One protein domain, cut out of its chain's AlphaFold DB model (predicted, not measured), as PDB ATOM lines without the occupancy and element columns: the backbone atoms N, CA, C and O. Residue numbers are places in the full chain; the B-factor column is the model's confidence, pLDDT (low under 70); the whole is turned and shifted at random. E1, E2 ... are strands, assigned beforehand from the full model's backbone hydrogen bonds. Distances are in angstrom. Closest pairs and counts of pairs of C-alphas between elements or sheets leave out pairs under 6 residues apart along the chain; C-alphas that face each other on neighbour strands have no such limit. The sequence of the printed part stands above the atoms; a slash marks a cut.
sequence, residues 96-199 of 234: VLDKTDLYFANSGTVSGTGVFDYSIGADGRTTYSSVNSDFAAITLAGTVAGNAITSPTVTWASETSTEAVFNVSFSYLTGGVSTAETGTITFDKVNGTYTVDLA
ATOM      1  N   VAL A  96      54.779  23.903  37.235       91.69
ATOM      2  CA  VAL A  96      54.346  24.516  35.970       91.69
ATOM      3  C   VAL A  96      55.145  25.798  35.792       91.69
ATOM      4  O   VAL A  96      55.045  26.708  36.616       91.69
ATOM      5  N   LEU A  97      55.944  25.846  34.733       94.56
ATOM      6  CA  LEU A  97      56.897  26.917  34.461       94.56
ATOM      7  C   LEU A  97      56.260  28.031  33.630       94.56
ATOM      8  O   LEU A  97      56.437  29.209  33.941       94.56
ATOM      9  N   ASP A  98      55.475  27.666  32.615       96.25
ATOM     10  CA  ASP A  98      54.744  28.619  31.783       96.25
ATOM     11  C   ASP A  98      53.463  28.002  31.216       96.25
ATOM     12  O   ASP A  98      53.363  26.793  31.003       96.25
ATOM     13  N   LYS A  99      52.457  28.843  30.966       95.12
ATOM     14  CA  LYS A  99      51.220  28.435  30.304       95.12
ATOM     15  C   LYS A  99      50.531  29.603  29.611       95.12
ATOM     16  O   LYS A  99      50.427  30.700  30.163       95.12
ATOM     17  N   THR A 100      49.931  29.334  28.458       95.50
ATOM     18  CA  THR A 100      49.103  30.316  27.745       95.50
ATOM     19  C   THR A 100      47.695  29.804  27.499       95.50
ATOM     20  O   THR A 100      47.484  28.617  27.247       95.50
ATOM     21  N   ASP A 101      46.734  30.724  27.481       91.94
ATOM     22  CA  ASP A 101      45.402  30.447  26.947       91.94
ATOM     23  C   ASP A 101      45.463  30.283  25.420       91.94
ATOM     24  O   ASP A 101      46.346  30.834  24.754       91.94
ATOM     25  N   LEU A 102      44.498  29.554  24.859       91.69
ATOM     26  CA  LEU A 102      44.340  29.369  23.420       91.69
ATOM     27  C   LEU A 102      43.059  30.045  22.921       91.69
ATOM     28  O   LEU A 102      42.020  30.007  23.583       91.69
ATOM     29  N   TYR A 103      43.121  30.641  21.730       88.31
ATOM     30  CA  TYR A 103      41.989  31.315  21.102       88.31
ATOM     31  C   TYR A 103      41.701  30.753  19.710       88.31
ATOM     32  O   TYR A 103      42.551  30.795  18.822       88.31
ATOM     33  N   PHE A 104      40.462  30.305  19.504       86.31
ATOM     34  CA  PHE A 104      39.945  29.918  18.195       86.31
ATOM     35  C   PHE A 104      39.103  31.048  17.610       86.31
ATOM     36  O   PHE A 104      38.057  31.417  18.149       86.31
ATOM     37  N   ALA A 105      39.543  31.595  16.477       81.06
ATOM     38  CA  ALA A 105      38.727  32.521  15.705       81.06
ATOM     39  C   ALA A 105      37.612  31.759  14.974       81.06
ATOM     40  O   ALA A 105      37.851  30.667  14.453       81.06
ATOM     41  N   ASN A 106      36.433  32.377  14.837       77.50
ATOM     42  CA  ASN A 106      35.327  31.877  14.009       77.50
ATOM     43  C   ASN A 106      35.696  31.957  12.511       77.50
ATOM     44  O   ASN A 106      35.280  32.862  11.791       77.50
ATOM     45  N   SER A 107      36.587  31.067  12.084       77.50
ATOM     46  CA  SER A 107      37.316  31.141  10.813       77.50
ATOM     47  C   SER A 107      37.485  29.779  10.134       77.50
ATOM     48  O   SER A 107      38.203  29.674   9.145       77.50
ATOM     49  N   GLY A 108      36.831  28.734  10.649       83.12
ATOM     50  CA  GLY A 108      37.004  27.362  10.161       83.12
ATOM     51  C   GLY A 108      38.229  26.639  10.737       83.12
ATOM     52  O   GLY A 108      38.402  25.454  10.482       83.12
ATOM     53  N   THR A 109      39.071  27.324  11.514       86.94
ATOM     54  CA  THR A 109      40.228  26.726  12.190       86.94
ATOM     55  C   THR A 109      39.783  25.774  13.296       86.94
ATOM     56  O   THR A 109      38.998  26.156  14.163       86.94
ATOM     57  N   VAL A 110      40.329  24.559  13.274       91.75
ATOM     58  CA  VAL A 110      40.061  23.500  14.263       91.75
ATOM     59  C   VAL A 110      41.255  23.194  15.161       91.75
ATOM     60  O   VAL A 110      41.095  22.531  16.174       91.75
ATOM     61  N   SER A 111      42.441  23.697  14.807       94.50
ATOM     62  CA  SER A 111      43.691  23.432  15.521       94.50
ATOM     63  C   SER A 111      44.333  24.715  16.031       94.50
ATOM     64  O   SER A 111      44.309  25.742  15.346       94.50
ATOM     65  N   GLY A 112      44.911  24.666  17.225       94.19
ATOM     66  CA  GLY A 112      45.653  25.780  17.792       94.19
ATOM     67  C   GLY A 112      46.661  25.321  18.835       94.19
ATOM     68  O   GLY A 112      46.448  24.321  19.514       94.19
ATOM     69  N   THR A 113      47.754  26.067  18.964       95.94
ATOM     70  CA  THR A 113      48.870  25.730  19.855       95.94
ATOM     71  C   THR A 113      49.077  26.794  20.922       95.94
ATOM     72  O   THR A 113      48.988  27.988  20.629       95.94
ATOM     73  N   GLY A 114      49.426  26.371  22.130       96.00
ATOM     74  CA  GLY A 114      49.847  27.239  23.224       96.00
ATOM     75  C   GLY A 114      51.084  26.696  23.935       96.00
ATOM     76  O   GLY A 114      51.603  25.635  23.595       96.00
ATOM     77  N   VAL A 115      51.551  27.432  24.934       96.94
ATOM     78  CA  VAL A 115      52.628  27.005  25.830       96.94
ATOM     79  C   VAL A 115      52.020  26.250  27.005       96.94
ATOM     80  O   VAL A 115      51.005  26.675  27.564       96.94
ATOM     81  N   PHE A 116      52.642  25.137  27.367       95.94
ATOM     82  CA  PHE A 116      52.460  24.459  28.641       95.94
ATOM     83  C   PHE A 116      53.797  23.818  29.001       95.94
ATOM     84  O   PHE A 116      54.080  22.679  28.627       95.94
ATOM     85  N   ASP A 117      54.637  24.604  29.660       95.06
ATOM     86  CA  ASP A 117      55.963  24.194  30.095       95.06
ATOM     87  C   ASP A 117      55.894  23.743  31.553       95.06
ATOM     88  O   ASP A 117      55.312  24.424  32.406       95.06
ATOM     89  N   TYR A 118      56.444  22.570  31.834       94.06
ATOM     90  CA  TYR A 118      56.377  21.948  33.145       94.06
ATOM     91  C   TYR A 118      57.588  21.049  33.387       94.06
ATOM     92  O   TYR A 118      58.216  20.546  32.458       94.06
ATOM     93  N   SER A 119      57.886  20.817  34.659       91.12
ATOM     94  CA  SER A 119      58.848  19.822  35.117       91.12
ATOM     95  C   SER A 119      58.160  18.904  36.117       91.12
ATOM     96  O   SER A 119      57.302  19.361  36.868       91.12
ATOM     97  N   ILE A 120      58.522  17.622  36.133       88.44
ATOM     98  CA  ILE A 120      58.122  16.664  37.180       88.44
ATOM     99  C   ILE A 120      59.259  16.404  38.171       88.44
ATOM    100  O   ILE A 120      59.178  15.459  38.935       88.44
ATOM    101  N   GLY A 121      60.337  17.189  38.113       86.50
ATOM    102  CA  GLY A 121      61.537  16.915  38.897       86.50
ATOM    103  C   GLY A 121      62.246  15.633  38.450       86.50
ATOM    104  O   GLY A 121      62.233  15.276  37.262       86.50
ATOM    105  N   ALA A 122      62.861  14.928  39.395       81.12
ATOM    106  CA  ALA A 122      63.564  13.670  39.201       81.12
ATOM    107  C   ALA A 122      62.610  12.468  39.063       81.12
ATOM    108  O   ALA A 122      63.075  11.351  38.814       81.12
ATOM    109  N   ASP A 123      61.291  12.690  39.104       77.88
ATOM    110  CA  ASP A 123      60.236  11.669  39.014       77.88
ATOM    111  C   ASP A 123      59.996  11.118  37.598       77.88
ATOM    112  O   ASP A 123      58.885  10.721  37.221       77.88
ATOM    113  N   GLY A 124      61.044  11.062  36.776       79.25
ATOM    114  CA  GLY A 124      60.997  10.526  35.422       79.25
ATOM    115  C   GLY A 124      60.342   9.140  35.361       79.25
ATOM    116  O   GLY A 124      60.777   8.184  36.005       79.25
ATOM    117  N   ARG A 125      59.303   8.997  34.532       83.62
ATOM    118  CA  ARG A 125      58.564   7.735  34.372       83.62
ATOM    119  C   ARG A 125      59.098   6.919  33.194       83.62
ATOM    120  O   ARG A 125      59.460   7.451  32.151       83.62
ATOM    121  N   THR A 126      59.098   5.592  33.337       85.56
ATOM    122  CA  THR A 126      59.467   4.648  32.255       85.56
ATOM    123  C   THR A 126      58.273   3.897  31.667       85.56
ATOM    124  O   THR A 126      58.395   3.227  30.643       85.56
ATOM    125  N   THR A 127      57.105   4.003  32.301       92.31
ATOM    126  CA  THR A 127      55.842   3.425  31.833       92.31
ATOM    127  C   THR A 127      54.735   4.449  32.022       92.31
ATOM    128  O   THR A 127      54.752   5.174  33.011       92.31
ATOM    129  N   TYR A 128      53.771   4.493  31.104       94.56
ATOM    130  CA  TYR A 128      52.698   5.486  31.126       94.56
ATOM    131  C   TYR A 128      51.326   4.829  31.026       94.56
ATOM    132  O   TYR A 128      51.135   3.847  30.308       94.56
ATOM    133  N   SER A 129      50.368   5.363  31.779       94.12
ATOM    134  CA  SER A 129      48.962   4.950  31.761       94.12
ATOM    135  C   SER A 129      48.089   6.056  32.352       94.12
ATOM    136  O   SER A 129      48.608   6.997  32.945       94.12
ATOM    137  N   SER A 130      46.767   5.901  32.307       91.56
ATOM    138  CA  SER A 130      45.829   6.855  32.915       91.56
ATOM    139  C   SER A 130      45.978   7.037  34.432       91.56
ATOM    140  O   SER A 130      45.391   7.958  34.985       91.56
ATOM    141  N   VAL A 131      46.697   6.144  35.120       88.94
ATOM    142  CA  VAL A 131      47.011   6.249  36.561       88.94
ATOM    143  C   VAL A 131      48.498   6.492  36.826       88.94
ATOM    144  O   VAL A 131      48.898   6.628  37.975       88.94
ATOM    145  N   ASN A 132      49.317   6.514  35.773       89.19
ATOM    146  CA  ASN A 132      50.762   6.722  35.831       89.19
ATOM    147  C   ASN A 132      51.175   7.728  34.750       89.19
ATOM    148  O   ASN A 132      52.029   7.438  33.914       89.19
ATOM    149  N   SER A 133      50.460   8.845  34.709       91.88
ATOM    150  CA  SER A 133      50.689   9.963  33.802       91.88
ATOM    151  C   SER A 133      51.495  11.038  34.527       91.88
ATOM    152  O   SER A 133      51.406  11.143  35.751       91.88
ATOM    153  N   ASP A 134      52.246  11.856  33.793       91.56
ATOM    154  CA  ASP A 134      52.813  13.095  34.347       91.56
ATOM    155  C   ASP A 134      51.704  14.076  34.763       91.56
ATOM    156  O   ASP A 134      51.898  14.943  35.611       91.56
ATOM    157  N   PHE A 135      50.516  13.918  34.181       90.12
ATOM    158  CA  PHE A 135      49.349  14.729  34.459       90.12
ATOM    159  C   PHE A 135      48.407  13.961  35.382       90.12
ATOM    160  O   PHE A 135      47.926  12.883  35.041       90.12
ATOM    161  N   ALA A 136      48.085  14.537  36.540       79.00
ATOM    162  CA  ALA A 136      47.081  13.963  37.431       79.00
ATOM    163  C   ALA A 136      45.671  14.063  36.812       79.00
ATOM    164  O   ALA A 136      45.175  13.129  36.186       79.00
ATOM    165  N   ALA A 137      45.015  15.218  36.966       81.81
ATOM    166  CA  ALA A 137      43.702  15.494  36.395       81.81
ATOM    167  C   ALA A 137      43.755  16.775  35.563       81.81
ATOM    168  O   ALA A 137      44.029  17.858  36.082       81.81
ATOM    169  N   ILE A 138      43.450  16.652  34.274       87.94
ATOM    170  CA  ILE A 138      43.292  17.802  33.389       87.94
ATOM    171  C   ILE A 138      41.827  18.211  33.404       87.94
ATOM    172  O   ILE A 138      40.932  17.399  33.168       87.94
ATOM    173  N   THR A 139      41.585  19.488  33.675       89.69
ATOM    174  CA  THR A 139      40.256  20.080  33.546       89.69
ATOM    175  C   THR A 139      40.224  20.946  32.301       89.69
ATOM    176  O   THR A 139      41.143  21.722  32.049       89.69
ATOM    177  N   LEU A 140      39.164  20.798  31.510       92.88
ATOM    178  CA  LEU A 140      38.913  21.668  30.374       92.88
ATOM    179  C   LEU A 140      37.907  22.737  30.788       92.88
ATOM    180  O   LEU A 140      36.795  22.434  31.221       92.88
ATOM    181  N   ALA A 141      38.305  23.993  30.627       93.12
ATOM    182  CA  ALA A 141      37.453  25.152  30.812       93.12
ATOM    183  C   ALA A 141      37.663  26.113  29.644       93.12
ATOM    184  O   ALA A 141      38.744  26.191  29.066       93.12
ATOM    185  N   GLY A 142      36.618  26.850  29.290       92.69
ATOM    186  CA  GLY A 142      36.672  27.787  28.183       92.69
ATOM    187  C   GLY A 142      35.341  28.484  27.972       92.69
ATOM    188  O   GLY A 142      34.338  28.167  28.621       92.69
ATOM    189  N   THR A 143      35.332  29.437  27.047       92.62
ATOM    190  CA  THR A 143      34.106  30.108  26.619       92.62
ATOM    191  C   THR A 143      33.998  30.104  25.103       92.62
ATOM    192  O   THR A 143      34.999  30.219  24.400       92.62
ATOM    193  N   VAL A 144      32.770  30.018  24.603       91.25
ATOM    194  CA  VAL A 144      32.438  30.251  23.198       91.25
ATOM    195  C   VAL A 144      31.475  31.427  23.144       91.25
ATOM    196  O   VAL A 144      30.427  31.416  23.789       91.25
ATOM    197  N   ALA A 145      31.857  32.478  22.411       88.56
ATOM    198  CA  ALA A 145      31.098  33.729  22.324       88.56
ATOM    199  C   ALA A 145      30.662  34.284  23.699       88.56
ATOM    200  O   ALA A 145      29.520  34.705  23.880       88.56
ATOM    201  N   GLY A 146      31.565  34.235  24.684       88.69
ATOM    202  CA  GLY A 146      31.329  34.729  26.044       88.69
ATOM    203  C   GLY A 146      30.498  33.811  26.948       88.69
ATOM    204  O   GLY A 146      30.316  34.137  28.117       88.69
ATOM    205  N   ASN A 147      30.024  32.663  26.457       91.06
ATOM    206  CA  ASN A 147      29.311  31.669  27.260       91.06
ATOM    207  C   ASN A 147      30.258  30.535  27.643       91.06
ATOM    208  O   ASN A 147      30.984  30.034  26.786       91.06
ATOM    209  N   ALA A 148      30.249  30.115  28.909       95.12
ATOM    210  CA  ALA A 148      31.041  28.972  29.353       95.12
ATOM    211  C   ALA A 148      30.637  27.697  28.598       95.12
ATOM    212  O   ALA A 148      29.452  27.465  28.343       95.12
ATOM    213  N   ILE A 149      31.625  26.867  28.268       95.62
ATOM    214  CA  ILE A 149      31.362  25.503  27.804       95.62
ATOM    215  C   ILE A 149      30.704  24.689  28.926       95.62
ATOM    216  O   ILE A 149      30.909  24.948  30.114       95.62
ATOM    217  N   THR A 150      29.915  23.690  28.554       97.06
ATOM    218  CA  THR A 150      29.196  22.813  29.481       97.06
ATOM    219  C   THR A 150      29.596  21.359  29.279       97.06
ATOM    220  O   THR A 150      30.065  20.969  28.214       97.06
ATOM    221  N   SER A 151      29.438  20.555  30.334       96.38
ATOM    222  CA  SER A 151      29.791  19.129  30.354       96.38
ATOM    223  C   SER A 151      31.174  18.798  29.756       96.38
ATOM    224  O   SER A 151      31.259  17.869  28.949       96.38
ATOM    225  N   PRO A 152      32.252  19.532  30.109       97.50
ATOM    226  CA  PRO A 152      33.577  19.190  29.628       97.50
ATOM    227  C   PRO A 152      33.997  17.825  30.174       97.50
ATOM    228  O   PRO A 152      33.839  17.535  31.361       97.50
ATOM    229  N   THR A 153      34.565  16.998  29.310       97.12
ATOM    230  CA  THR A 153      35.246  15.766  29.689       97.12
ATOM    231  C   THR A 153      36.659  15.794  29.134       97.12
ATOM    232  O   THR A 153      36.898  16.301  28.038       97.12
ATOM    233  N   VAL A 154      37.590  15.257  29.915       97.25
ATOM    234  CA  VAL A 154      38.970  15.027  29.506       97.25
ATOM    235  C   VAL A 154      39.306  13.606  29.913       97.25
ATOM    236  O   VAL A 154      39.092  13.214  31.060       97.25
ATOM    237  N   THR A 155      39.778  12.812  28.964       96.19
ATOM    238  CA  THR A 155      40.111  11.405  29.193       96.19
ATOM    239  C   THR A 155      41.491  11.124  28.644       96.19
ATOM    240  O   THR A 155      41.817  11.528  27.532       96.19
ATOM    241  N   TRP A 156      42.312  10.442  29.437       97.25
ATOM    242  CA  TRP A 156      43.641  10.023  29.009       97.25
ATOM    243  C   TRP A 156      43.528   9.121  27.776       97.25
ATOM    244  O   TRP A 156      42.724   8.185  27.770       97.25
ATOM    245  N   ALA A 157      44.309   9.415  26.737       97.31
ATOM    246  CA  ALA A 157      44.353   8.623  25.512       97.31
ATOM    247  C   ALA A 157      45.665   7.839  25.411       97.31
ATOM    248  O   ALA A 157      45.645   6.616  25.268       97.31
ATOM    249  N   SER A 158      46.797   8.535  25.501       97.50
ATOM    250  CA  SER A 158      48.129   7.934  25.425       97.50
ATOM    251  C   SER A 158      49.188   8.860  25.994       97.50
ATOM    252  O   SER A 158      49.000  10.072  26.029       97.50
ATOM    253  N   GLU A 159      50.336   8.308  26.371       97.38
ATOM    254  CA  GLU A 159      51.473   9.105  26.806       97.38
ATOM    255  C   GLU A 159      52.790   8.355  26.626       97.38
ATOM    256  O   GLU A 159      52.858   7.125  26.685       97.38
ATOM    257  N   THR A 160      53.831   9.129  26.365       95.75
ATOM    258  CA  THR A 160      55.215   8.719  26.175       95.75
ATOM    259  C   THR A 160      56.129   9.693  26.923       95.75
ATOM    260  O   THR A 160      55.673  10.662  27.538       95.75
ATOM    261  N   SER A 161      57.441   9.472  26.841       93.88
ATOM    262  CA  SER A 161      58.428  10.395  27.407       93.88
ATOM    263  C   SER A 161      58.467  11.758  26.716       93.88
ATOM    264  O   SER A 161      59.063  12.679  27.258       93.88
ATOM    265  N   THR A 162      57.873  11.901  25.528       95.69
ATOM    266  CA  THR A 162      57.920  13.148  24.746       95.69
ATOM    267  C   THR A 162      56.549  13.752  24.478       95.69
ATOM    268  O   THR A 162      56.471  14.907  24.079       95.69
ATOM    269  N   GLU A 163      55.469  13.000  24.677       97.25
ATOM    270  CA  GLU A 163      54.122  13.428  24.295       97.25
ATOM    271  C   GLU A 163      53.063  12.864  25.245       97.25
ATOM    272  O   GLU A 163      53.179  11.714  25.670       97.25
ATOM    273  N   ALA A 164      52.015  13.633  25.547       97.56
ATOM    274  CA  ALA A 164      50.802  13.140  26.207       97.56
ATOM    275  C   ALA A 164      49.549  13.602  25.456       97.56
ATOM    276  O   ALA A 164      49.429  14.776  25.123       97.56
ATOM    277  N   VAL A 165      48.601  12.697  25.226       98.19
ATOM    278  CA  VAL A 165      47.370  12.951  24.470       98.19
ATOM    279  C   VAL A 165      46.156  12.654  25.340       98.19
ATOM    280  O   VAL A 165      46.054  11.594  25.966       98.19
ATOM    281  N   PHE A 166      45.200  13.575  25.323       98.19
ATOM    282  CA  PHE A 166      43.924  13.461  26.016       98.19
ATOM    283  C   PHE A 166      42.784  13.703  25.039       98.19
ATOM    284  O   PHE A 166      42.787  14.700  24.325       98.19
ATOM    285  N   ASN A 167      41.775  12.832  25.038       98.06
ATOM    286  CA  ASN A 167      40.541  13.101  24.308       98.06
ATOM    287  C   ASN A 167      39.686  14.068  25.120       98.06
ATOM    288  O   ASN A 167      39.503  13.874  26.327       98.06
ATOM    289  N   VAL A 168      39.119  15.058  24.442       97.94
ATOM    290  CA  VAL A 168      38.205  16.026  25.037       97.94
ATOM    291  C   VAL A 168      36.836  15.979  24.385       97.94
ATOM    292  O   VAL A 168      36.689  15.708  23.194       97.94
ATOM    293  N   SER A 169      35.820  16.287  25.177       97.69
ATOM    294  CA  SER A 169      34.507  16.657  24.665       97.69
ATOM    295  C   SER A 169      33.901  17.741  25.532       97.69
ATOM    296  O   SER A 169      34.242  17.871  26.703       97.69
ATOM    297  N   PHE A 170      33.021  18.542  24.955       97.25
ATOM    298  CA  PHE A 170      32.251  19.540  25.682       97.25
ATOM    299  C   PHE A 170      31.017  19.912  24.866       97.25
ATOM    300  O   PHE A 170      30.820  19.461  23.741       97.25
ATOM    301  N   SER A 171      30.150  20.730  25.439       96.62
ATOM    302  CA  SER A 171      29.061  21.384  24.727       96.62
ATOM    303  C   SER A 171      29.208  22.897  24.805       96.62
ATOM    304  O   SER A 171      29.765  23.437  25.759       96.62
ATOM    305  N   TYR A 172      28.716  23.598  23.794       93.94
ATOM    306  CA  TYR A 172      28.726  25.055  23.726       93.94
ATOM    307  C   TYR A 172      27.452  25.574  23.056       93.94
ATOM    308  O   TYR A 172      26.735  24.825  22.399       93.94
ATOM    309  N   LEU A 173      27.135  26.857  23.233       91.81
ATOM    310  CA  LEU A 173      25.957  27.458  22.608       91.81
ATOM    311  C   LEU A 173      26.278  27.984  21.206       91.81
ATOM    312  O   LEU A 173      27.158  28.829  21.048       91.81
ATOM    313  N   THR A 174      25.481  27.585  20.215       87.88
ATOM    314  CA  THR A 174      25.413  28.253  18.912       87.88
ATOM    315  C   THR A 174      23.979  28.669  18.605       87.88
ATOM    316  O   THR A 174      23.063  27.851  18.637       87.88
ATOM    317  N   GLY A 175      23.736  29.966  18.385       81.62
ATOM    318  CA  GLY A 175      22.385  30.469  18.103       81.62
ATOM    319  C   GLY A 175      21.335  30.122  19.173       81.62
ATOM    320  O   GLY A 175      20.159  30.002  18.851       81.62
ATOM    321  N   GLY A 176      21.753  29.916  20.429       82.38
ATOM    322  CA  GLY A 176      20.876  29.497  21.532       82.38
ATOM    323  C   GLY A 176      20.637  27.984  21.646       82.38
ATOM    324  O   GLY A 176      19.902  27.562  22.534       82.38
ATOM    325  N   VAL A 177      21.262  27.167  20.795       88.00
ATOM    326  CA  VAL A 177      21.194  25.699  20.833       88.00
ATOM    327  C   VAL A 177      22.505  25.134  21.374       88.00
ATOM    328  O   VAL A 177      23.577  25.636  21.050       88.00
ATOM    329  N   SER A 178      22.422  24.092  22.204       93.31
ATOM    330  CA  SER A 178      23.597  23.359  22.685       93.31
ATOM    331  C   SER A 178      24.156  22.465  21.576       93.31
ATOM    332  O   SER A 178      23.477  21.542  21.127       93.31
ATOM    333  N   THR A 179      25.395  22.716  21.179       94.25
ATOM    334  CA  THR A 179      26.166  21.948  20.198       94.25
ATOM    335  C   THR A 179      27.269  21.191  20.922       94.25
ATOM    336  O   THR A 179      27.967  21.772  21.747       94.25
ATOM    337  N   ALA A 180      27.406  19.896  20.640       95.75
ATOM    338  CA  ALA A 180      28.500  19.087  21.163       95.75
ATOM    339  C   ALA A 180      29.749  19.251  20.290       95.75
ATOM    340  O   ALA A 180      29.630  19.362  19.075       95.75
ATOM    341  N   GLU A 181      30.917  19.223  20.920       95.88
ATOM    342  CA  GLU A 181      32.226  19.252  20.276       95.88
ATOM    343  C   GLU A 181      33.108  18.150  20.855       95.88
ATOM    344  O   GLU A 181      32.954  17.755  22.019       95.88
ATOM    345  N   THR A 182      34.050  17.672  20.050       97.88
ATOM    346  CA  THR A 182      35.066  16.715  20.491       97.88
ATOM    347  C   THR A 182      36.435  17.120  19.975       97.88
ATOM    348  O   THR A 182      36.549  17.979  19.110       97.88
ATOM    349  N   GLY A 183      37.487  16.520  20.512       97.38
ATOM    350  CA  GLY A 183      38.834  16.796  20.050       97.38
ATOM    351  C   GLY A 183      39.893  16.094  20.873       97.38
ATOM    352  O   GLY A 183      39.603  15.178  21.647       97.38
ATOM    353  N   THR A 184      41.119  16.578  20.740       98.00
ATOM    354  CA  THR A 184      42.264  16.149  21.535       98.00
ATOM    355  C   THR A 184      43.046  17.339  22.069       98.00
ATOM    356  O   THR A 184      43.044  18.415  21.473       98.00
ATOM    357  N   ILE A 185      43.704  17.134  23.207       97.69
ATOM    358  CA  ILE A 185      44.798  17.974  23.690       97.69
ATOM    359  C   ILE A 185      46.059  17.121  23.637       97.69
ATOM    360  O   ILE A 185      46.101  16.064  24.269       97.69
ATOM    361  N   THR A 186      47.070  17.594  22.921       98.12
ATOM    362  CA  THR A 186      48.374  16.944  22.786       98.12
ATOM    363  C   THR A 186      49.438  17.839  23.396       98.12
ATOM    364  O   THR A 186      49.688  18.924  22.881       98.12
ATOM    365  N   PHE A 187      50.059  17.401  24.485       97.81
ATOM    366  CA  PHE A 187      51.208  18.059  25.100       97.81
ATOM    367  C   PHE A 187      52.492  17.546  24.458       97.81
ATOM    368  O   PHE A 187      52.763  16.348  24.510       97.81
ATOM    369  N   ASP A 188      53.288  18.454  23.907       98.00
ATOM    370  CA  ASP A 188      54.671  18.214  23.516       98.00
ATOM    371  C   ASP A 188      55.569  18.537  24.714       98.00
ATOM    372  O   ASP A 188      55.817  19.702  25.044       98.00
ATOM    373  N   LYS A 189      56.045  17.478  25.370       95.62
ATOM    374  CA  LYS A 189      56.845  17.559  26.598       95.62
ATOM    375  C   LYS A 189      58.269  18.042  26.345       95.62
ATOM    376  O   LYS A 189      58.963  18.415  27.282       95.62
ATOM    377  N   VAL A 190      58.728  17.991  25.096       96.06
ATOM    378  CA  VAL A 190      60.082  18.413  24.725       96.06
ATOM    379  C   VAL A 190      60.108  19.914  24.479       96.06
ATOM    380  O   VAL A 190      61.043  20.591  24.895       96.06
ATOM    381  N   ASN A 191      59.083  20.431  23.802       97.25
ATOM    382  CA  ASN A 191      59.001  21.842  23.438       97.25
ATOM    383  C   ASN A 191      58.225  22.698  24.452       97.25
ATOM    384  O   ASN A 191      58.162  23.913  24.269       97.25
ATOM    385  N   GLY A 192      57.618  22.098  25.483       97.12
ATOM    386  CA  GLY A 192      56.820  22.824  26.480       97.12
ATOM    387  C   GLY A 192      55.573  23.461  25.865       97.12
ATOM    388  O   GLY A 192      55.201  24.588  26.193       97.12
ATOM    389  N   THR A 193      54.943  22.779  24.906       97.56
ATOM    390  CA  THR A 193      53.759  23.291  24.198       97.56
ATOM    391  C   THR A 193      52.609  22.306  24.269       97.56
ATOM    392  O   THR A 193      52.786  21.128  24.566       97.56
ATOM    393  N   TYR A 194      51.408  22.789  23.980       97.56
ATOM    394  CA  TYR A 194      50.257  21.935  23.751       97.56
ATOM    395  C   TYR A 194      49.534  22.346  22.476       97.56
ATOM    396  O   TYR A 194      49.535  23.515  22.091       97.56
ATOM    397  N   THR A 195      48.884  21.379  21.846       97.62
ATOM    398  CA  THR A 195      47.993  21.569  20.703       97.62
ATOM    399  C   THR A 195      46.600  21.118  21.096       97.62
ATOM    400  O   THR A 195      46.443  20.054  21.688       97.62
ATOM    401  N   VAL A 196      45.590  21.920  20.776       97.19
ATOM    402  CA  VAL A 196      44.190  21.493  20.811       97.19
ATOM    403  C   VAL A 196      43.731  21.299  19.380       97.19
ATOM    404  O   VAL A 196      43.774  22.249  18.601       97.19
ATOM    405  N   ASP A 197      43.262  20.098  19.070       96.69
ATOM    406  CA  ASP A 197      42.678  19.741  17.778       96.69
ATOM    407  C   ASP A 197      41.215  19.355  17.978       96.69
ATOM    408  O   ASP A 197      40.915  18.328  18.585       96.69
ATOM    409  N   LEU A 198      40.301  20.183  17.484       96.12
ATOM    410  CA  LEU A 198      38.860  19.950  17.521       96.12
ATOM    411  C   LEU A 198      38.403  19.147  16.297       96.12
ATOM    412  O   LEU A 198      39.023  19.194  15.234       96.12
ATOM    413  N   ALA A 199      37.308  18.406  16.446       95.94
ATOM    414  CA  ALA A 199      36.718  17.637  15.358       95.94
ATOM    415  C   ALA A 199      36.045  18.557  14.336       95.94
ATOM    416  O   ALA A 199      36.214  18.360  13.132       95.94
TER     417      ALA A 199
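Overview. This is residues 96 to 199 of the 234 residues of the protein "DUF5801 domain-containing protein" of Mesorhizobium amorphae CCBAU 01583 (UniProt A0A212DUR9). One antiparallel sheet of six strands, twisted and curled into an open trough, makes the body. The long stretch of residues 120 to 149, with no named element, passes over the hollow side of the trough, and the turn at the tip of the E4 and E5 hairpin lies at one end of the length. The 104 printed residues hold six named strands, E1 to E6 along the chain, and no named helix; the sheet's order is E1 E2 E6 E5 E4 E3, and the class is all strand. The whole is compact, with a radius of gyration of the C-alphas of 14.7 A, and rod-shaped, with spans of 49 by 23 by 19 A.

Arrangement. Look first at E4, residues 163 to 174, and E5, residues 177 to 188, an antiparallel hairpin at 162 degrees; C-alphas 182 and 169 face each other at 4.2 A, and N 166 and O 185 are within hydrogen-bond range at 2.8 A. E4 bends by 51 degrees at residue 171. On its other side find E3, residues 150 to 159, an edge strand and also a hairpin with E4: C-alphas 164 and 159 face each other at 4.1 A, and N 155 is 2.9 A from O 167. E6, residues 193 to 198, makes a hairpin with E5, with N 195 and O 186 at 2.8 A. E3, E4, E5 and E6 form a meander, each strand the antiparallel neighbour of the one before. Beyond E6 comes E2, residues 111 to 119, with N 114 and O 194 at 2.9 A. Its pairing is staggered: residues 111 to 115 pair with E6, and 116 to 118 with the other edge strand, E1, residues 96 to 99, where N 97 and O 117 are at 2.8 A. E2 and E3 are apart.

Along the chain. Find C-alpha 177 at (21.194, 25.699, 20.833); from there E5 runs 34.4 A to C-alpha 188 at (54.671, 18.214, 23.516). E4 measures 32.8 A, E3 26.3 A, E2 25.0 A and E6 16.7 A from first to last C-alpha. E1 begins at C-alpha 96, (54.346, 24.516, 35.970), and is 7.6 A long.

Size, cuts and confidence. The C-alphas farthest apart are those of Ala 122 and Gly 175, at 49.2 A. The printed part has no cut. The links E1 to E2 and E2 to E3 are long; within the second, residues 143 to 144 pair antiparallel with residues 147 to 148. The mean pLDDT of the printed part is 92.7, and no printed residue is under 70.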